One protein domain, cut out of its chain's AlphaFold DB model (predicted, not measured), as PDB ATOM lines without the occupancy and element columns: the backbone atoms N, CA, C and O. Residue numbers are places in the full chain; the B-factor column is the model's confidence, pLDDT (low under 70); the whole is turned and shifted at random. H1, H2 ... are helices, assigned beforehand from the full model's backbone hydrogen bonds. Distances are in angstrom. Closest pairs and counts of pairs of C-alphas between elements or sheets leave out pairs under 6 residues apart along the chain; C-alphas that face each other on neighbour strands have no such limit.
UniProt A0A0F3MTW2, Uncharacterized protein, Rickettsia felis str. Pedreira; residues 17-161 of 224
ATOM      1  N   LEU A  17     178.061 228.085 181.984       58.88
ATOM      2  CA  LEU A  17     178.760 226.920 181.450       58.88
ATOM      3  C   LEU A  17     177.722 225.827 181.189       58.88
ATOM      4  O   LEU A  17     177.006 225.381 182.093       58.88
ATOM      5  N   CYS A  18     177.582 225.419 179.930       73.00
ATOM      6  CA  CYS A  18     176.661 224.355 179.538       73.00
ATOM      7  C   CYS A  18     177.287 223.438 178.488       73.00
ATOM      8  O   CYS A  18     178.306 223.761 177.905       73.00
ATOM      9  N   THR A  19     176.693 222.273 178.268       83.38
ATOM     10  CA  THR A  19     177.052 221.345 177.185       83.38
ATOM     11  C   THR A  19     175.827 221.163 176.293       83.38
ATOM     12  O   THR A  19     174.710 221.487 176.714       83.38
ATOM     13  N   ALA A  20     175.986 220.614 175.086       77.69
ATOM     14  CA  ALA A  20     174.842 220.348 174.210       77.69
ATOM     15  C   ALA A  20     173.835 219.393 174.880       77.69
ATOM     16  O   ALA A  20     172.625 219.618 174.825       77.69
ATOM     17  N   ASN A  21     174.332 218.377 175.597       81.44
ATOM     18  CA  ASN A  21     173.495 217.478 176.394       81.44
ATOM     19  C   ASN A  21     172.770 218.207 177.536       81.44
ATOM     20  O   ASN A  21     171.587 217.953 177.754       81.44
ATOM     21  N   ASN A  22     173.429 219.134 178.239       83.00
ATOM     22  CA  ASN A  22     172.794 219.887 179.325       83.00
ATOM     23  C   ASN A  22     171.731 220.862 178.805       83.00
ATOM     24  O   ASN A  22     170.690 221.006 179.438       83.00
ATOM     25  N   LEU A  23     171.961 221.506 177.658       81.62
ATOM     26  CA  LEU A  23     170.955 222.341 176.993       81.62
ATOM     27  C   LEU A  23     169.733 221.509 176.601       81.62
ATOM     28  O   LEU A  23     168.607 221.890 176.903       81.62
ATOM     29  N   TYR A  24     169.960 220.339 176.005       82.81
ATOM     30  CA  TYR A  24     168.888 219.413 175.659       82.81
ATOM     31  C   TYR A  24     168.110 218.942 176.895       82.81
ATOM     32  O   TYR A  24     166.883 219.007 176.914       82.81
ATOM     33  N   LYS A  25     168.808 218.533 177.962       82.88
ATOM     34  CA  LYS A  25     168.184 218.074 179.210       82.88
ATOM     35  C   LYS A  25     167.354 219.174 179.868       82.88
ATOM     36  O   LYS A  25     166.199 218.928 180.188       82.88
ATOM     37  N   ARG A  26     167.905 220.386 179.996       78.62
ATOM     38  CA  ARG A  26     167.183 221.545 180.545       78.62
ATOM     39  C   ARG A  26     165.939 221.879 179.731       78.62
ATOM     40  O   ARG A  26     164.918 222.237 180.307       78.62
ATOM     41  N   ALA A  27     166.003 221.717 178.412       77.81
ATOM     42  CA  ALA A  27     164.841 221.938 177.575       77.81
ATOM     43  C   ALA A  27     163.738 220.901 177.822       77.81
ATOM     44  O   ALA A  27     162.564 221.261 177.860       77.81
ATOM     45  N   LEU A  28     164.105 219.630 178.012       80.19
ATOM     46  CA  LEU A  28     163.155 218.569 178.352       80.19
ATOM     47  C   LEU A  28     162.576 218.739 179.762       80.19
ATOM     48  O   LEU A  28     161.377 218.565 179.944       80.19
ATOM     49  N   GLU A  29     163.405 219.107 180.741       76.38
ATOM     50  CA  GLU A  29     162.971 219.410 182.112       76.38
ATOM     51  C   GLU A  29     161.987 220.586 182.111       76.38
ATOM     52  O   GLU A  29     160.856 220.441 182.568       76.38
ATOM     53  N   GLY A  30     162.354 221.699 181.469       69.50
ATOM     54  CA  GLY A  30     161.475 222.855 181.321       69.50
ATOM     55  C   GLY A  30     160.174 222.524 180.586       69.50
ATOM     56  O   GLY A  30     159.119 223.020 180.968       69.50
ATOM     57  N   PHE A  31     160.211 221.659 179.570       71.44
ATOM     58  CA  PHE A  31     159.005 221.190 178.884       71.44
ATOM     59  C   PHE A  31     158.086 220.373 179.805       71.44
ATOM     60  O   PHE A  31     156.882 220.630 179.844       71.44
ATOM     61  N   ASN A  32     158.641 219.422 180.557       68.62
ATOM     62  CA  ASN A  32     157.884 218.547 181.452       68.62
ATOM     63  C   ASN A  32     157.251 219.325 182.611       68.62
ATOM     64  O   ASN A  32     156.051 219.187 182.846       68.62
ATOM     65  N   ASP A  33     158.017 220.194 183.270       64.69
ATOM     66  CA  ASP A  33     157.522 221.032 184.369       64.69
ATOM     67  C   ASP A  33     156.395 221.959 183.888       64.69
ATOM     68  O   ASP A  33     155.384 222.156 184.563       64.69
ATOM     69  N   THR A  34     156.528 222.481 182.666       63.00
ATOM     70  CA  THR A  34     155.528 223.363 182.059       63.00
ATOM     71  C   THR A  34     154.252 222.613 181.650       63.00
ATOM     72  O   THR A  34     153.157 223.160 181.783       63.00
ATOM     73  N   ASN A  35     154.351 221.356 181.195       61.84
ATOM     74  CA  ASN A  35     153.177 220.527 180.893       61.84
ATOM     75  C   ASN A  35     152.337 220.244 182.141       61.84
ATOM     76  O   ASN A  35     151.116 220.381 182.084       61.84
ATOM     77  N   ILE A  36     152.987 219.945 183.270       62.62
ATOM     78  CA  ILE A  36     152.312 219.742 184.560       62.62
ATOM     79  C   ILE A  36     151.533 221.006 184.960       62.62
ATOM     80  O   ILE A  36     150.378 220.927 185.373       62.62
ATOM     81  N   LEU A  37     152.128 222.190 184.776       58.09
ATOM     82  CA  LEU A  37     151.471 223.469 185.071       58.09
ATOM     83  C   LEU A  37     150.299 223.774 184.117       58.09
ATOM     84  O   LEU A  37     149.272 224.299 184.554       58.09
ATOM     85  N   LYS A  38     150.418 223.434 182.826       60.94
ATOM     86  CA  LYS A  38     149.367 223.646 181.814       60.94
ATOM     87  C   LYS A  38     148.123 222.795 182.084       60.94
ATOM     88  O   LYS A  38     147.011 223.302 181.940       60.94
ATOM     89  N   GLU A  39     148.305 221.538 182.487       62.94
ATOM     90  CA  GLU A  39     147.207 220.634 182.865       62.94
ATOM     91  C   GLU A  39     146.441 221.129 184.101       62.94
ATOM     92  O   GLU A  39     145.252 220.854 184.238       62.94
ATOM     93  N   GLN A  40     147.094 221.907 184.968       55.34
ATOM     94  CA  GLN A  40     146.503 222.385 186.217       55.34
ATOM     95  C   GLN A  40     145.842 223.770 186.124       55.34
ATOM     96  O   GLN A  40     144.973 224.061 186.944       55.34
ATOM     97  N   GLN A  41     146.235 224.650 185.187       52.81
ATOM     98  CA  GLN A  41     145.838 226.075 185.234       52.81
ATOM     99  C   GLN A  41     145.490 226.731 183.883       52.81
ATOM    100  O   GLN A  41     145.247 227.938 183.833       52.81
ATOM    101  N   GLY A  42     145.446 225.981 182.777       54.00
ATOM    102  CA  GLY A  42     145.334 226.586 181.446       54.00
ATOM    103  C   GLY A  42     146.616 227.330 181.026       54.00
ATOM    104  O   GLY A  42     147.629 227.321 181.724       54.00
ATOM    105  N   LEU A  43     146.623 227.938 179.835       59.12
ATOM    106  CA  LEU A  43     147.813 228.591 179.262       59.12
ATOM    107  C   LEU A  43     148.088 229.950 179.934       59.12
ATOM    108  O   LEU A  43     147.579 230.980 179.500       59.12
ATOM    109  N   THR A  44     148.908 229.962 180.986       60.25
ATOM    110  CA  THR A  44     149.365 231.194 181.655       60.25
ATOM    111  C   THR A  44     150.606 231.801 180.970       60.25
ATOM    112  O   THR A  44     151.349 231.122 180.259       60.25
ATOM    113  N   HIS A  45     150.884 233.094 181.191       56.66
ATOM    114  CA  HIS A  45     152.072 233.775 180.638       56.66
ATOM    115  C   HIS A  45     153.399 233.149 181.116       56.66
ATOM    116  O   HIS A  45     154.371 233.077 180.362       56.66
ATOM    117  N   LEU A  46     153.433 232.641 182.354       54.66
ATOM    118  CA  LEU A  46     154.593 231.944 182.915       54.66
ATOM    119  C   LEU A  46     154.888 230.643 182.146       54.66
ATOM    120  O   LEU A  46     156.030 230.403 181.758       54.66
ATOM    121  N   VAL A  47     153.845 229.867 181.838       59.66
ATOM    122  CA  VAL A  47     153.909 228.638 181.029       59.66
ATOM    123  C   VAL A  47     154.442 228.937 179.620       59.66
ATOM    124  O   VAL A  47     155.349 228.263 179.134       59.66
ATOM    125  N   MET A  48     153.967 230.013 178.985       61.09
ATOM    126  CA  MET A  48     154.476 230.443 177.675       61.09
ATOM    127  C   MET A  48     155.962 230.822 177.711       61.09
ATOM    128  O   MET A  48     156.712 230.425 176.818       61.09
ATOM    129  N   SER A  49     156.410 231.523 178.758       63.47
ATOM    130  CA  SER A  49     157.822 231.891 178.917       63.47
ATOM    131  C   SER A  49     158.741 230.671 179.077       63.47
ATOM    132  O   SER A  49     159.806 230.622 178.459       63.47
ATOM    133  N   GLY A  50     158.299 229.646 179.817       67.00
ATOM    134  CA  GLY A  50     159.031 228.386 179.985       67.00
ATOM    135  C   GLY A  50     159.216 227.641 178.663       67.00
ATOM    136  O   GLY A  50     160.323 227.208 178.334       67.00
ATOM    137  N   TYR A  51     158.168 227.582 177.838       71.44
ATOM    138  CA  TYR A  51     158.247 226.963 176.516       71.44
ATOM    139  C   TYR A  51     159.171 227.710 175.545       71.44
ATOM    140  O   TYR A  51     159.884 227.066 174.774       71.44
ATOM    141  N   THR A  52     159.214 229.045 175.584       70.12
ATOM    142  CA  THR A  52     160.160 229.832 174.773       70.12
ATOM    143  C   THR A  52     161.613 229.551 175.171       70.12
ATOM    144  O   THR A  52     162.476 229.402 174.301       70.12
ATOM    145  N   VAL A  53     161.895 229.402 176.470       74.56
ATOM    146  CA  VAL A  53     163.233 229.029 176.963       74.56
ATOM    147  C   VAL A  53     163.609 227.612 176.528       74.56
ATOM    148  O   VAL A  53     164.697 227.420 175.978       74.56
ATOM    149  N   ALA A  54     162.712 226.636 176.703       76.94
ATOM    150  CA  ALA A  54     162.938 225.253 176.280       76.94
ATOM    151  C   ALA A  54     163.207 225.160 174.771       76.94
ATOM    152  O   ALA A  54     164.156 224.510 174.334       76.94
ATOM    153  N   ARG A  55     162.432 225.892 173.967       80.12
ATOM    154  CA  ARG A  55     162.622 225.976 172.517       80.12
ATOM    155  C   ARG A  55     164.003 226.521 172.152       80.12
ATOM    156  O   ARG A  55     164.700 225.899 171.358       80.12
ATOM    157  N   SER A  56     164.426 227.629 172.768       80.19
ATOM    158  CA  SER A  56     165.761 228.207 172.546       80.19
ATOM    159  C   SER A  56     166.881 227.219 172.890       80.19
ATOM    160  O   SER A  56     167.856 227.087 172.153       80.19
ATOM    161  N   GLN A  57     166.737 226.490 173.996       83.12
ATOM    162  CA  GLN A  57     167.724 225.503 174.427       83.12
ATOM    163  C   GLN A  57     167.780 224.282 173.497       83.12
ATOM    164  O   GLN A  57     168.882 223.831 173.192       83.12
ATOM    165  N   LEU A  58     166.642 223.795 172.982       86.06
ATOM    166  CA  LEU A  58     166.618 222.755 171.943       86.06
ATOM    167  C   LEU A  58     167.297 223.229 170.658       86.06
ATOM    168  O   LEU A  58     168.092 222.489 170.084       86.06
ATOM    169  N   THR A  59     167.020 224.460 170.223       87.38
ATOM    170  CA  THR A  59     167.671 225.045 169.046       87.38
ATOM    171  C   THR A  59     169.183 225.086 169.225       87.38
ATOM    172  O   THR A  59     169.908 224.586 168.370       87.38
ATOM    173  N   LYS A  60     169.676 225.578 170.365       85.06
ATOM    174  CA  LYS A  60     171.115 225.598 170.660       85.06
ATOM    175  C   LYS A  60     171.703 224.191 170.730       85.06
ATOM    176  O   LYS A  60     172.745 223.940 170.138       85.06
ATOM    177  N   ALA A  61     171.027 223.251 171.391       86.62
ATOM    178  CA  ALA A  61     171.473 221.861 171.445       86.62
ATOM    179  C   ALA A  61     171.619 221.253 170.039       86.62
ATOM    180  O   ALA A  61     172.617 220.586 169.767       86.62
ATOM    181  N   LEU A  62     170.672 221.532 169.135       90.75
ATOM    182  CA  LEU A  62     170.749 221.116 167.736       90.75
ATOM    183  C   LEU A  62     171.966 221.722 167.026       90.75
ATOM    184  O   LEU A  62     172.714 220.986 166.385       90.75
ATOM    185  N   LEU A  63     172.185 223.035 167.161       87.50
ATOM    186  CA  LEU A  63     173.316 223.732 166.533       87.50
ATOM    187  C   LEU A  63     174.669 223.132 166.939       87.50
ATOM    188  O   LEU A  63     175.570 223.028 166.111       87.50
ATOM    189  N   PHE A  64     174.776 222.655 168.180       86.94
ATOM    190  CA  PHE A  64     175.970 221.985 168.698       86.94
ATOM    191  C   PHE A  64     175.992 220.464 168.487       86.94
ATOM    192  O   PHE A  64     176.864 219.788 169.027       86.94
ATOM    193  N   GLY A  65     175.090 219.914 167.670       85.94
ATOM    194  CA  GLY A  65     175.163 218.529 167.199       85.94
ATOM    195  C   GLY A  65     174.279 217.527 167.941       85.94
ATOM    196  O   GLY A  65     174.367 216.329 167.664       85.94
ATOM    197  N   LYS A  66     173.390 217.961 168.845       92.31
ATOM    198  CA  LYS A  66     172.385 217.072 169.447       92.31
ATOM    199  C   LYS A  66     171.215 216.868 168.482       92.31
ATOM    200  O   LYS A  66     170.201 217.557 168.556       92.31
ATOM    201  N   ILE A  67     171.356 215.903 167.577       92.00
ATOM    202  CA  ILE A  67     170.400 215.672 166.480       92.00
ATOM    203  C   ILE A  67     168.980 215.351 166.978       92.00
ATOM    204  O   ILE A  67     168.013 215.795 166.358       92.00
ATOM    205  N   ASP A  68     168.847 214.680 168.126       89.25
ATOM    206  CA  ASP A  68     167.554 214.352 168.753       89.25
ATOM    207  C   ASP A  68     166.668 215.592 168.979       89.25
ATOM    208  O   ASP A  68     165.437 215.510 168.951       89.25
ATOM    209  N   ALA A  69     167.280 216.774 169.128       90.12
ATOM    210  CA  ALA A  69     166.567 218.037 169.271       90.12
ATOM    211  C   ALA A  69     165.683 218.376 168.055       90.12
ATOM    212  O   ALA A  69     164.690 219.084 168.222       90.12
ATOM    213  N   CYS A  70     165.963 217.837 166.860       91.56
ATOM    214  CA  CYS A  70     165.118 218.020 165.672       91.56
ATOM    215  C   CYS A  70     163.685 217.518 165.894       91.56
ATOM    216  O   CYS A  70     162.732 218.198 165.517       91.56
ATOM    217  N   ALA A  71     163.520 216.350 166.523       88.12
ATOM    218  CA  ALA A  71     162.199 215.770 166.762       88.12
ATOM    219  C   ALA A  71     161.397 216.612 167.767       88.12
ATOM    220  O   ALA A  71     160.218 216.891 167.545       88.12
ATOM    221  N   GLY A  72     162.057 217.084 168.830       87.00
ATOM    222  CA  GLY A  72     161.453 217.996 169.803       87.00
ATOM    223  C   GLY A  72     161.046 219.330 169.175       87.00
ATOM    224  O   GLY A  72     159.917 219.781 169.351       87.00
ATOM    225  N   LEU A  73     161.924 219.937 168.371       89.06
ATOM    226  CA  LEU A  73     161.628 221.186 167.663       89.06
ATOM    227  C   LEU A  73     160.484 221.022 166.656       89.06
ATOM    228  O   LEU A  73     159.634 221.907 166.550       89.06
ATOM    229  N   ALA A  74     160.415 219.894 165.947       88.75
ATOM    230  CA  ALA A  74     159.298 219.594 165.058       88.75
ATOM    231  C   ALA A  74     157.969 219.512 165.826       88.75
ATOM    232  O   ALA A  74     156.992 220.147 165.423       88.75
ATOM    233  N   LEU A  75     157.948 218.814 166.966       86.50
ATOM    234  CA  LEU A  75     156.768 218.710 167.827       86.50
ATOM    235  C   LEU A  75     156.320 220.080 168.355       86.50
ATOM    236  O   LEU A  75     155.132 220.402 168.321       86.50
ATOM    237  N   PHE A  76     157.269 220.919 168.781       84.88
ATOM    238  CA  PHE A  76     156.972 222.269 169.263       84.88
ATOM    239  C   PHE A  76     156.290 223.114 168.184       84.88
ATOM    240  O   PHE A  76     155.360 223.865 168.473       84.88
ATOM    241  N   ASN A  77     156.720 222.978 166.929       84.81
ATOM    242  CA  ASN A  77     156.127 223.699 165.805       84.81
ATOM    243  C   ASN A  77     154.780 223.129 165.360       84.81
ATOM    244  O   ASN A  77     153.920 223.900 164.943       84.81
ATOM    245  N   GLN A  78     154.574 221.821 165.491       84.69
ATOM    246  CA  GLN A  78     153.282 221.188 165.236       84.69
ATOM    247  C   GLN A  78     152.211 221.663 166.225       84.69
ATOM    248  O   GLN A  78     151.073 221.906 165.835       84.69
ATOM    249  N   GLN A  79     152.567 221.777 167.505       81.94
ATOM    250  CA  GLN A  79     151.616 222.053 168.586       81.94
ATOM    251  C   GLN A  79     151.507 223.536 168.962       81.94
ATOM    252  O   GLN A  79     150.671 223.891 169.790       81.94
ATOM    253  N   GLY A  80     152.352 224.402 168.398       72.75
ATOM    254  CA  GLY A  80     152.411 225.806 168.800       72.75
ATOM    255  C   GLY A  80     152.903 225.986 170.237       72.75
ATOM    256  O   GLY A  80     152.350 226.752 171.025       72.75
ATOM    257  N   ILE A  81     153.940 225.238 170.606       72.94
ATOM    258  CA  ILE A  81     154.572 225.341 171.919       72.94
ATOM    259  C   ILE A  81     155.655 226.427 171.867       72.94
ATOM    260  O   ILE A  81     156.590 226.367 171.061       72.94
ATOM    261  N   GLY A  82     155.527 227.433 172.738       66.75
ATOM    262  CA  GLY A  82     156.473 228.553 172.829       66.75
ATOM    263  C   GLY A  82     156.397 229.546 171.661       66.75
ATOM    264  O   GLY A  82     157.318 230.337 171.477       66.75
ATOM    265  N   GLY A  83     155.322 229.488 170.869       71.69
ATOM    266  CA  GLY A  83     155.018 230.335 169.710       71.69
ATOM    267  C   GLY A  83     153.823 229.753 168.936       71.69
ATOM    268  O   GLY A  83     153.331 228.704 169.327       71.69
ATOM    269  N   PRO A  84     153.328 230.377 167.859       72.62
ATOM    270  CA  PRO A  84     152.225 229.797 167.073       72.62
ATOM    271  C   PRO A  84     152.538 228.395 166.469       72.62
ATOM    272  O   PRO A  84     153.668 227.885 166.541       72.62
ATOM    273  N   VAL A  85     151.575 227.782 165.788       81.44
ATOM    274  CA  VAL A  85     151.828 226.598 164.945       81.44
ATOM    275  C   VAL A  85     152.565 227.015 163.667       81.44
ATOM    276  O   VAL A  85     152.206 228.010 163.045       81.44
ATOM    277  N   SER A  86     153.577 226.249 163.250       82.75
ATOM    278  CA  SER A  86     154.332 226.510 162.016       82.75
ATOM    279  C   SER A  86     154.587 225.216 161.229       82.75
ATOM    280  O   SER A  86     155.552 224.500 161.513       82.75
ATOM    281  N   PRO A  87     153.761 224.915 160.207       84.00
ATOM    282  CA  PRO A  87     153.966 223.759 159.330       84.00
ATOM    283  C   PRO A  87     155.295 223.821 158.566       84.00
ATOM    284  O   PRO A  87     155.915 222.786 158.319       84.00
ATOM    285  N   TYR A  88     155.748 225.039 158.241       86.62
ATOM    286  CA  TYR A  88     157.047 225.294 157.623       86.62
ATOM    287  C   TYR A  88     158.186 224.823 158.530       86.62
ATOM    288  O   TYR A  88     158.951 223.941 158.150       86.62
ATOM    289  N   ASN A  89     158.250 225.328 159.767       86.00
ATOM    290  CA  ASN A  89     159.314 224.975 160.706       86.00
ATOM    291  C   ASN A  89     159.233 223.514 161.157       86.00
ATOM    292  O   ASN A  89     160.262 222.872 161.352       86.00
ATOM    293  N   GLN A  90     158.021 222.964 161.300       89.12
ATOM    294  CA  GLN A  90     157.846 221.534 161.543       89.12
ATOM    295  C   GLN A  90     158.523 220.725 160.431       89.12
ATOM    296  O   GLN A  90     159.354 219.868 160.728       89.12
ATOM    297  N   LYS A  91     158.218 221.023 159.159       91.00
ATOM    298  CA  LYS A  91     158.836 220.342 158.017       91.00
ATOM    299  C   LYS A  91     160.344 220.579 157.969       91.00
ATOM    300  O   LYS A  91     161.080 219.617 157.800       91.00
ATOM    301  N   LEU A  92     160.808 221.808 158.196       91.44
ATOM    302  CA  LEU A  92     162.229 222.162 158.222       91.44
ATOM    303  C   LEU A  92     163.019 221.294 159.209       91.44
ATOM    304  O   LEU A  92     163.979 220.637 158.810       91.44
ATOM    305  N   PHE A  93     162.609 221.234 160.480       92.50
ATOM    306  CA  PHE A  93     163.332 220.453 161.491       92.50
ATOM    307  C   PHE A  93     163.252 218.945 161.239       92.50
ATOM    308  O   PHE A  93     164.238 218.238 161.456       92.50
ATOM    309  N   LEU A  94     162.127 218.446 160.714       94.19
ATOM    310  CA  LEU A  94     162.022 217.055 160.271       94.19
ATOM    311  C   LEU A  94     162.971 216.753 159.103       94.19
ATOM    312  O   LEU A  94     163.642 215.720 159.120       94.19
ATOM    313  N   THR A  95     163.078 217.651 158.121       94.50
ATOM    314  CA  THR A  95     164.003 217.527 156.988       94.50
ATOM    315  C   THR A  95     165.461 217.572 157.449       94.50
ATOM    316  O   THR A  95     166.244 216.714 157.044       94.50
ATOM    317  N   ILE A  96     165.830 218.497 158.345       94.69
ATOM    318  CA  ILE A  96     167.176 218.569 158.941       94.69
ATOM    319  C   ILE A  96     167.512 217.249 159.646       94.69
ATOM    320  O   ILE A  96     168.515 216.613 159.322       94.69
ATOM    321  N   GLY A  97     166.652 216.791 160.563       94.44
ATOM    322  CA  GLY A  97     166.869 215.541 161.294       94.44
ATOM    323  C   GLY A  97     166.950 214.324 160.371       94.44
ATOM    324  O   GLY A  97     167.778 213.440 160.585       94.44
ATOM    325  N   SER A  98     166.146 214.294 159.307       96.06
ATOM    326  CA  SER A  98     166.177 213.223 158.304       96.06
ATOM    327  C   SER A  98     167.494 213.186 157.531       96.06
ATOM    328  O   SER A  98     168.035 212.104 157.316       96.06
ATOM    329  N   LYS A  99     168.058 214.346 157.172       95.88
ATOM    330  CA  LYS A  99     169.374 214.447 156.513       95.88
ATOM    331  C   LYS A  99     170.522 213.970 157.408       95.88
ATOM    332  O   LYS A  99     171.512 213.462 156.896       95.88
ATOM    333  N   PHE A 100     170.368 214.069 158.727       94.38
ATOM    334  CA  PHE A 100     171.288 213.476 159.705       94.38
ATOM    335  C   PHE A 100     170.999 212.002 160.034       94.38
ATOM    336  O   PHE A 100     171.662 211.429 160.895       94.38
ATOM    337  N   GLY A 101     170.022 211.375 159.373       93.19
ATOM    338  CA  GLY A 101     169.687 209.966 159.582       93.19
ATOM    339  C   GLY A 101     168.850 209.684 160.833       93.19
ATOM    340  O   GLY A 101     168.774 208.532 161.252       93.19
ATOM    341  N   HIS A 102     168.215 210.690 161.447       94.38
ATOM    342  CA  HIS A 102     167.430 210.499 162.669       94.38
ATOM    343  C   HIS A 102     166.127 209.716 162.386       94.38
ATOM    344  O   HIS A 102     165.227 210.261 161.731       94.38
ATOM    345  N   PRO A 103     165.952 208.481 162.905       92.19
ATOM    346  CA  PRO A 103     164.865 207.591 162.484       92.19
ATOM    347  C   PRO A 103     163.464 208.161 162.718       92.19
ATOM    348  O   PRO A 103     162.604 208.077 161.841       92.19
ATOM    349  N   ALA A 104     163.239 208.804 163.869       90.94
ATOM    350  CA  ALA A 104     161.933 209.385 164.177       90.94
ATOM    351  C   ALA A 104     161.598 210.569 163.256       90.94
ATOM    352  O   ALA A 104     160.435 210.766 162.918       90.94
ATOM    353  N   CYS A 105     162.608 211.322 162.805       93.94
ATOM    354  CA  CYS A 105     162.399 212.441 161.886       93.94
ATOM    355  C   CYS A 105     162.063 211.925 160.486       93.94
ATOM    356  O   CYS A 105     161.119 212.416 159.880       93.94
ATOM    357  N   ILE A 106     162.763 210.882 160.024       94.94
ATOM    358  CA  ILE A 106     162.484 210.216 158.742       94.94
ATOM    359  C   ILE A 106     161.049 209.691 158.720       94.94
ATOM    360  O   ILE A 106     160.313 209.915 157.759       94.94
ATOM    361  N   GLN A 107     160.640 208.998 159.785       93.94
ATOM    362  CA  GLN A 107     159.299 208.433 159.872       93.94
ATOM    363  C   GLN A 107     158.227 209.525 159.963       93.94
ATOM    364  O   GLN A 107     157.218 209.453 159.265       93.94
ATOM    365  N   ALA A 108     158.446 210.558 160.779       92.38
ATOM    366  CA  ALA A 108     157.511 211.670 160.903       92.38
ATOM    367  C   ALA A 108     157.403 212.490 159.608       92.38
ATOM    368  O   ALA A 108     156.302 212.891 159.251       92.38
ATOM    369  N   LEU A 109     158.502 212.684 158.870       92.88
ATOM    370  CA  LEU A 109     158.499 213.385 157.585       92.88
ATOM    371  C   LEU A 109     157.695 212.625 156.522       92.88
ATOM    372  O   LEU A 109     156.935 213.244 155.787       92.88
ATOM    373  N   LYS A 110     157.807 211.289 156.474       90.88
ATOM    374  CA  LYS A 110     157.001 210.439 155.573       90.88
ATOM    375  C   LYS A 110     155.501 210.522 155.859       90.88
ATOM    376  O   LYS A 110     154.703 210.427 154.936       90.88
ATOM    377  N   ASN A 111     155.137 210.687 157.129       89.38
ATOM    378  CA  ASN A 111     153.746 210.770 157.573       89.38
ATOM    379  C   ASN A 111     153.219 212.211 157.618       89.38
ATOM    380  O   ASN A 111     152.050 212.426 157.943       89.38
ATOM    381  N   LEU A 112     154.069 213.202 157.337       87.88
ATOM    382  CA  LEU A 112     153.671 214.598 157.337       87.88
ATOM    383  C   LEU A 112     152.713 214.825 156.166       87.88
ATOM    384  O   LEU A 112     153.058 214.551 155.016       87.88
ATOM    385  N   GLN A 113     151.511 215.328 156.454       80.62
ATOM    386  CA  GLN A 113     150.570 215.705 155.401       80.62
ATOM    387  C   GLN A 113     151.255 216.663 154.430       80.62
ATOM    388  O   GLN A 113     151.922 217.613 154.852       80.62
ATOM    389  N   ASN A 114     151.110 216.377 153.135       71.69
ATOM    390  CA  ASN A 114     151.841 217.085 152.101       71.69
ATOM    391  C   ASN A 114     151.488 218.575 152.171       71.69
ATOM    392  O   ASN A 114     150.358 218.976 151.894       71.69
ATOM    393  N   ASN A 115     152.452 219.381 152.600       68.94
ATOM    394  CA  ASN A 115     152.350 220.825 152.596       68.94
ATOM    395  C   ASN A 115     153.322 221.356 151.535       68.94
ATOM    396  O   ASN A 115     154.427 220.832 151.356       68.94
ATOM    397  N   ASN A 116     152.911 222.402 150.821       75.50
ATOM    398  CA  ASN A 116     153.692 222.990 149.726       75.50
ATOM    399  C   ASN A 116     154.904 223.805 150.225       75.50
ATOM    400  O   ASN A 116     155.450 224.611 149.480       75.50
ATOM    401  N   CYS A 117     155.322 223.634 151.485       77.62
ATOM    402  CA  CYS A 117     156.490 224.321 152.024       77.62
ATOM    403  C   CYS A 117     157.756 223.698 151.429       77.62
ATOM    404  O   CYS A 117     158.061 222.536 151.712       77.62
ATOM    405  N   ASP A 118     158.497 224.459 150.628       83.56
ATOM    406  CA  ASP A 118     159.853 224.091 150.232       83.56
ATOM    407  C   ASP A 118     160.843 224.585 151.295       83.56
ATOM    408  O   ASP A 118     161.010 225.786 151.515       83.56
ATOM    409  N   VAL A 119     161.458 223.628 151.987       87.19
ATOM    410  CA  VAL A 119     162.408 223.858 153.085       87.19
ATOM    411  C   VAL A 119     163.795 223.302 152.762       87.19
ATOM    412  O   VAL A 119     164.695 223.385 153.593       87.19
ATOM    413  N   GLU A 120     163.999 222.699 151.585       89.25
ATOM    414  CA  GLU A 120     165.212 221.926 151.283       89.25
ATOM    415  C   GLU A 120     166.467 222.798 151.283       89.25
ATOM    416  O   GLU A 120     167.495 222.426 151.857       89.25
ATOM    417  N   LYS A 121     166.373 223.992 150.686       86.88
ATOM    418  CA  LYS A 121     167.474 224.959 150.658       86.88
ATOM    419  C   LYS A 121     167.897 225.361 152.073       86.88
ATOM    420  O   LYS A 121     169.087 225.329 152.384       86.88
ATOM    421  N   GLU A 122     166.934 225.701 152.929       88.94
ATOM    422  CA  GLU A 122     167.204 226.093 154.314       88.94
ATOM    423  C   GLU A 122     167.759 224.920 155.129       88.94
ATOM    424  O   GLU A 122     168.776 225.063 155.812       88.94
ATOM    425  N   ALA A 123     167.160 223.735 154.992       91.25
ATOM    426  CA  ALA A 123     167.616 222.531 155.671       91.25
ATOM    427  C   ALA A 123     169.073 222.200 155.326       91.25
ATOM    428  O   ALA A 123     169.845 221.836 156.210       91.25
ATOM    429  N   ASN A 124     169.485 222.367 154.065       90.94
ATOM    430  CA  ASN A 124     170.875 222.154 153.656       90.94
ATOM    431  C   ASN A 124     171.841 223.152 154.315       90.94
ATOM    432  O   ASN A 124     172.939 222.763 154.712       90.94
ATOM    433  N   ILE A 125     171.445 224.417 154.481       88.50
ATOM    434  CA  ILE A 125     172.270 225.421 155.173       88.50
ATOM    435  C   ILE A 125     172.426 225.059 156.649       88.50
ATOM    436  O   ILE A 125     173.545 225.069 157.160       88.50
ATOM    437  N   TRP A 126     171.335 224.669 157.311       92.00
ATOM    438  CA  TRP A 126     171.370 224.176 158.689       92.00
ATOM    439  C   TRP A 126     172.265 222.948 158.844       92.00
ATOM    440  O   TRP A 126     173.101 222.907 159.740       92.00
ATOM    441  N   VAL A 127     172.133 221.961 157.956       92.44
ATOM    442  CA  VAL A 127     172.949 220.740 157.985       92.44
ATOM    443  C   VAL A 127     174.433 221.065 157.818       92.44
ATOM    444  O   VAL A 127     175.262 220.569 158.581       92.44
ATOM    445  N   ASN A 128     174.779 221.929 156.864       89.25
ATOM    446  CA  ASN A 128     176.159 222.371 156.660       89.25
ATOM    447  C   ASN A 128     176.695 223.127 157.879       89.25
ATOM    448  O   ASN A 128     177.829 222.895 158.301       89.25
ATOM    449  N   HIS A 129     175.871 223.990 158.472       88.62
ATOM    450  CA  HIS A 129     176.219 224.721 159.679       88.62
ATOM    451  C   HIS A 129     176.489 223.769 160.852       88.62
ATOM    452  O   HIS A 129     177.580 223.793 161.414       88.62
ATOM    453  N   ILE A 130     175.559 222.863 161.164       89.94
ATOM    454  CA  ILE A 130     175.717 221.867 162.235       89.94
ATOM    455  C   ILE A 130     176.962 221.005 161.991       89.94
ATOM    456  O   ILE A 130     177.744 220.786 162.907       89.94
ATOM    457  N   ASN A 131     177.214 220.547 160.763       89.00
ATOM    458  CA  ASN A 131     178.421 219.768 160.467       89.00
ATOM    459  C   ASN A 131     179.721 220.550 160.692       89.00
ATOM    460  O   ASN A 131     180.725 219.944 161.065       89.00
ATOM    461  N   THR A 132     179.696 221.865 160.475       86.06
ATOM    462  CA  THR A 132     180.851 222.752 160.661       86.06
ATOM    463  C   THR A 132     181.098 223.063 162.138       86.06
ATOM    464  O   THR A 132     182.245 223.074 162.574       86.06
ATOM    465  N   TYR A 133     180.029 223.305 162.904       81.31
ATOM    466  CA  TYR A 133     180.096 223.830 164.272       81.31
ATOM    467  C   TYR A 133     179.717 222.821 165.357       81.31
ATOM    468  O   TYR A 133     179.698 223.185 166.531       81.31
ATOM    469  N   LYS A 134     179.428 221.560 165.008       82.25
ATOM    470  CA  LYS A 134     179.155 220.526 166.009       82.25
ATOM    471  C   LYS A 134     180.324 220.412 166.978       82.25
ATOM    472  O   LYS A 134     181.494 220.377 166.592       82.25
ATOM    473  N   ILE A 135     179.978 220.316 168.247       76.56
ATOM    474  CA  ILE A 135     180.917 220.143 169.342       76.56
ATOM    475  C   ILE A 135     180.636 218.768 169.962       76.56
ATOM    476  O   ILE A 135     179.543 218.220 169.808       76.56
ATOM    477  N   ASP A 136     181.631 218.168 170.622       76.69
ATOM    478  CA  ASP A 136     181.386 216.998 171.470       76.69
ATOM    479  C   ASP A 136     180.213 217.304 172.417       76.69
ATOM    480  O   ASP A 136     180.187 218.347 173.072       76.69
ATOM    481  N   LEU A 137     179.238 216.396 172.497       81.62
ATOM    482  CA  LEU A 137     178.013 216.607 173.268       81.62
ATOM    483  C   LEU A 137     178.260 216.898 174.760       81.62
ATOM    484  O   LEU A 137     177.367 217.429 175.430       81.62
ATOM    485  N   ASN A 138     179.448 216.559 175.268       83.19
ATOM    486  CA  ASN A 138     179.888 216.751 176.646       83.19
ATOM    487  C   ASN A 138     180.936 217.855 176.815       83.19
ATOM    488  O   ASN A 138     181.278 218.180 177.952       83.19
ATOM    489  N   LYS A 139     181.453 218.439 175.730       80.88
ATOM    490  CA  LYS A 139     182.390 219.558 175.835       80.88
ATOM    491  C   LYS A 139     181.653 220.811 176.304       80.88
ATOM    492  O   LYS A 139     180.502 221.055 175.938       80.88
ATOM    493  N   GLU A 140     182.337 221.585 177.139       81.81
ATOM    494  CA  GLU A 140     181.843 222.865 177.634       81.81
ATOM    495  C   GLU A 140     181.643 223.858 176.485       81.81
ATOM    496  O   GLU A 140     182.474 223.990 175.584       81.81
ATOM    497  N   ILE A 141     180.510 224.545 176.545       76.44
ATOM    498  CA  ILE A 141     180.038 225.566 175.621       76.44
ATOM    499  C   ILE A 141     179.892 226.845 176.432       76.44
ATOM    500  O   ILE A 141     179.165 226.899 177.434       76.44
ATOM    501  N   THR A 142     180.579 227.882 175.978       80.25
ATOM    502  CA  THR A 142     180.535 229.207 176.584       80.25
ATOM    503  C   THR A 142     179.462 230.076 175.928       80.25
ATOM    504  O   THR A 142     178.977 229.805 174.829       80.25
ATOM    505  N   ILE A 143     179.116 231.192 176.574       74.25
ATOM    506  CA  ILE A 143     178.206 232.196 175.995       74.25
ATOM    507  C   ILE A 143     178.737 232.726 174.651       74.25
ATOM    508  O   ILE A 143     177.951 232.961 173.735       74.25
ATOM    509  N   LYS A 144     180.061 232.886 174.517       73.44
ATOM    510  CA  LYS A 144     180.688 233.358 173.275       73.44
ATOM    511  C   LYS A 144     180.503 232.360 172.134       73.44
ATOM    512  O   LYS A 144     180.215 232.779 171.017       73.44
ATOM    513  N   ASP A 145     180.605 231.063 172.426       79.88
ATOM    514  CA  ASP A 145     180.375 230.010 171.431       79.88
ATOM    515  C   ASP A 145     178.933 230.053 170.917       79.88
ATOM    516  O   ASP A 145     178.706 230.018 169.710       79.88
ATOM    517  N   ILE A 146     177.960 230.212 171.822       77.56
ATOM    518  CA  ILE A 146     176.539 230.347 171.469       77.56
ATOM    519  C   ILE A 146     176.329 231.547 170.533       77.56
ATOM    520  O   ILE A 146     175.741 231.399 169.464       77.56
ATOM    521  N   GLN A 147     176.851 232.722 170.899       75.50
ATOM    522  CA  GLN A 147     176.701 233.944 170.100       75.50
ATOM    523  C   GLN A 147     177.333 233.825 168.706       75.50
ATOM    524  O   GLN A 147     176.757 234.296 167.725       75.50
ATOM    525  N   LEU A 148     178.511 233.204 168.608       78.88
ATOM    526  CA  LEU A 148     179.220 233.032 167.342       78.88
ATOM    527  C   LEU A 148     178.462 232.107 166.380       78.88
ATOM    528  O   LEU A 148     178.371 232.393 165.182       78.88
ATOM    529  N   VAL A 149     177.925 231.006 166.903       81.12
ATOM    530  CA  VAL A 149     177.153 230.027 166.134       81.12
ATOM    531  C   VAL A 149     175.855 230.657 165.621       81.12
ATOM    532  O   VAL A 149     175.599 230.602 164.415       81.12
ATOM    533  N   ASP A 150     175.112 231.360 166.481       77.25
ATOM    534  CA  ASP A 150     173.880 232.067 166.100       77.25
ATOM    535  C   ASP A 150     174.143 233.105 164.988       77.25
ATOM    536  O   ASP A 150     173.438 233.141 163.972       77.25
ATOM    537  N   LEU A 151     175.205 233.910 165.130       77.00
ATOM    538  CA  LEU A 151     175.604 234.905 164.128       77.00
ATOM    539  C   LEU A 151     175.972 234.248 162.792       77.00
ATOM    540  O   LEU A 151     175.586 234.723 161.723       77.00
ATOM    541  N   THR A 152     176.726 233.153 162.840       81.56
ATOM    542  CA  THR A 152     177.217 232.498 161.627       81.56
ATOM    543  C   THR A 152     176.093 231.830 160.846       81.56
ATOM    544  O   THR A 152     176.063 231.939 159.616       81.56
ATOM    545  N   LEU A 153     175.151 231.178 161.531       84.12
ATOM    546  CA  LEU A 153     173.964 230.629 160.883       84.12
ATOM    547  C   LEU A 153     173.130 231.747 160.252       84.12
ATOM    548  O   LEU A 153     172.803 231.665 159.068       84.12
ATOM    549  N   GLY A 154     172.841 232.812 161.005       80.38
ATOM    550  CA  GLY A 154     172.057 233.937 160.497       80.38
ATOM    551  C   GLY A 154     172.684 234.581 159.254       80.38
ATOM    552  O   GLY A 154     171.993 234.825 158.265       80.38
ATOM    553  N   ASN A 155     174.008 234.755 159.241       78.94
ATOM    554  CA  ASN A 155     174.734 235.260 158.074       78.94
ATOM    555  C   ASN A 155     174.646 234.313 156.867       78.94
ATOM    556  O   ASN A 155     174.512 234.772 155.734       78.94
ATOM    557  N   ALA A 156     174.731 232.998 157.085       81.50
ATOM    558  CA  ALA A 156     174.619 232.014 156.010       81.50
ATOM    559  C   ALA A 156     173.217 232.012 155.380       81.50
ATOM    560  O   ALA A 156     173.096 231.942 154.156       81.50
ATOM    561  N   LEU A 157     172.173 232.142 156.198       82.00
ATOM    562  CA  LEU A 157     170.788 232.229 155.739       82.00
ATOM    563  C   LEU A 157     170.542 233.518 154.946       82.00
ATOM    564  O   LEU A 157     170.040 233.460 153.821       82.00
ATOM    565  N   LEU A 158     171.008 234.662 155.458       79.00
ATOM    566  CA  LEU A 158     170.886 235.955 154.781       79.00
ATOM    567  C   LEU A 158     171.604 235.980 153.423       79.00
ATOM    568  O   LEU A 158     171.054 236.488 152.447       79.00
ATOM    569  N   LYS A 159     172.814 235.409 153.338       80.25
ATOM    570  CA  LYS A 159     173.571 235.279 152.076       80.25
ATOM    571  C   LYS A 159     172.833 234.461 151.015       80.25
ATOM    572  O   LYS A 159     173.129 234.601 149.836       80.25
ATOM    573  N   ASN A 160     171.897 233.612 151.428       75.50
ATOM    574  CA  ASN A 160     171.094 232.771 150.548       75.50
ATOM    575  C   ASN A 160     169.684 233.335 150.303       75.50
ATOM    576  O   ASN A 160     168.824 232.598 149.813       75.50
ATOM    577  N   ASP A 161     169.450 234.608 150.645       76.19
ATOM    578  CA  ASP A 161     168.159 235.301 150.565       76.19
ATOM    579  C   ASP A 161     167.017 234.552 151.271       76.19
ATOM    580  O   ASP A 161     165.848 234.654 150.901       76.19
TER     581      ASP A 161
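This is residues 17 to 161 of the 224 residues of an uncharacterized protein of Rickettsia felis str. Pedreira (UniProt A0A0F3MTW2). Four helices, H1 to H4, fold back and forth through three successive helical hairpins; the long pair H1 and H2 makes one side and reaches outward with its tip, residues 36 to 46, while H3 and H4 pack side by side in the body. H5 crosses H3 and H4 at the side away from H2, and the hairpin of H6 and H7 makes the opposite end from that tip, with H6 packed on H4 and on the end of H2. The printed part has 145 residues with seven named helices, H1 to H7 in chain order, and no named strand: all helix. It is compact, with a radius of gyration of the C-alphas of 15.1 A, and spans 43 by 41 by 28 A.

Start with the longest helix, H1, residues 20 to 41; it touches H2, residues 45 to 63, opposite ways at a shallow tilt of 22 degrees, closest at the C-alphas of Ala 27 and Ala 54, 4.0 A. With residues 55 to 62 alone, H2 touches H3, residues 69 to 79, at 35.0 degrees, a shallow tilt only just short of steep; the C-alphas of Leu 62 and Ala 69 are closest, 5.4 A. H3 touches H4, residues 87 to 99, opposite ways at a shallow 20 degrees, closest at C-alphas 74 and 90, 4.3 A. H5, residues 103 to 110, touches H4 at a steep 48 degrees, closest at C-alphas 98 and 106, 4.8 A. H6, residues 120 to 133, touches H4 at a steep 52 degrees, closest at C-alphas 96 and 123, 5.2 A. H7, residues 143 to 159, touches H6 opposite ways at a tilt of 33 degrees, only just short of steep, closest at C-alphas 129 and 153, 6.4 A. The packing is part aligned, part crossed: 4 of 8 touching pairs are at a shallow tilt. H1 is apart from H4, H5, H6 and H7. In each helix every O i to N i+4 pair is within hydrogen-bond range.

Find C-alpha 20 at (174.842, 220.348, 174.210); from there H1 runs 31.6 A to C-alpha 41 at (145.838, 226.075, 185.234). H2 measures 27.4 A, H3 15.5 A, H4 18.2 A, H5 10.8 A, H6 19.8 A and H7 24.6 A; H7 ends at C-alpha 159, (173.571, 235.279, 152.076).

The C-alphas farthest apart are those of Gln 40 and Lys 159, 45.4 A. The printed part has no cut, and no link is long. Mean pLDDT of the printed part is 80.6; look for values under 70 at residues 17, 30, 32 to 50, 82 and 115.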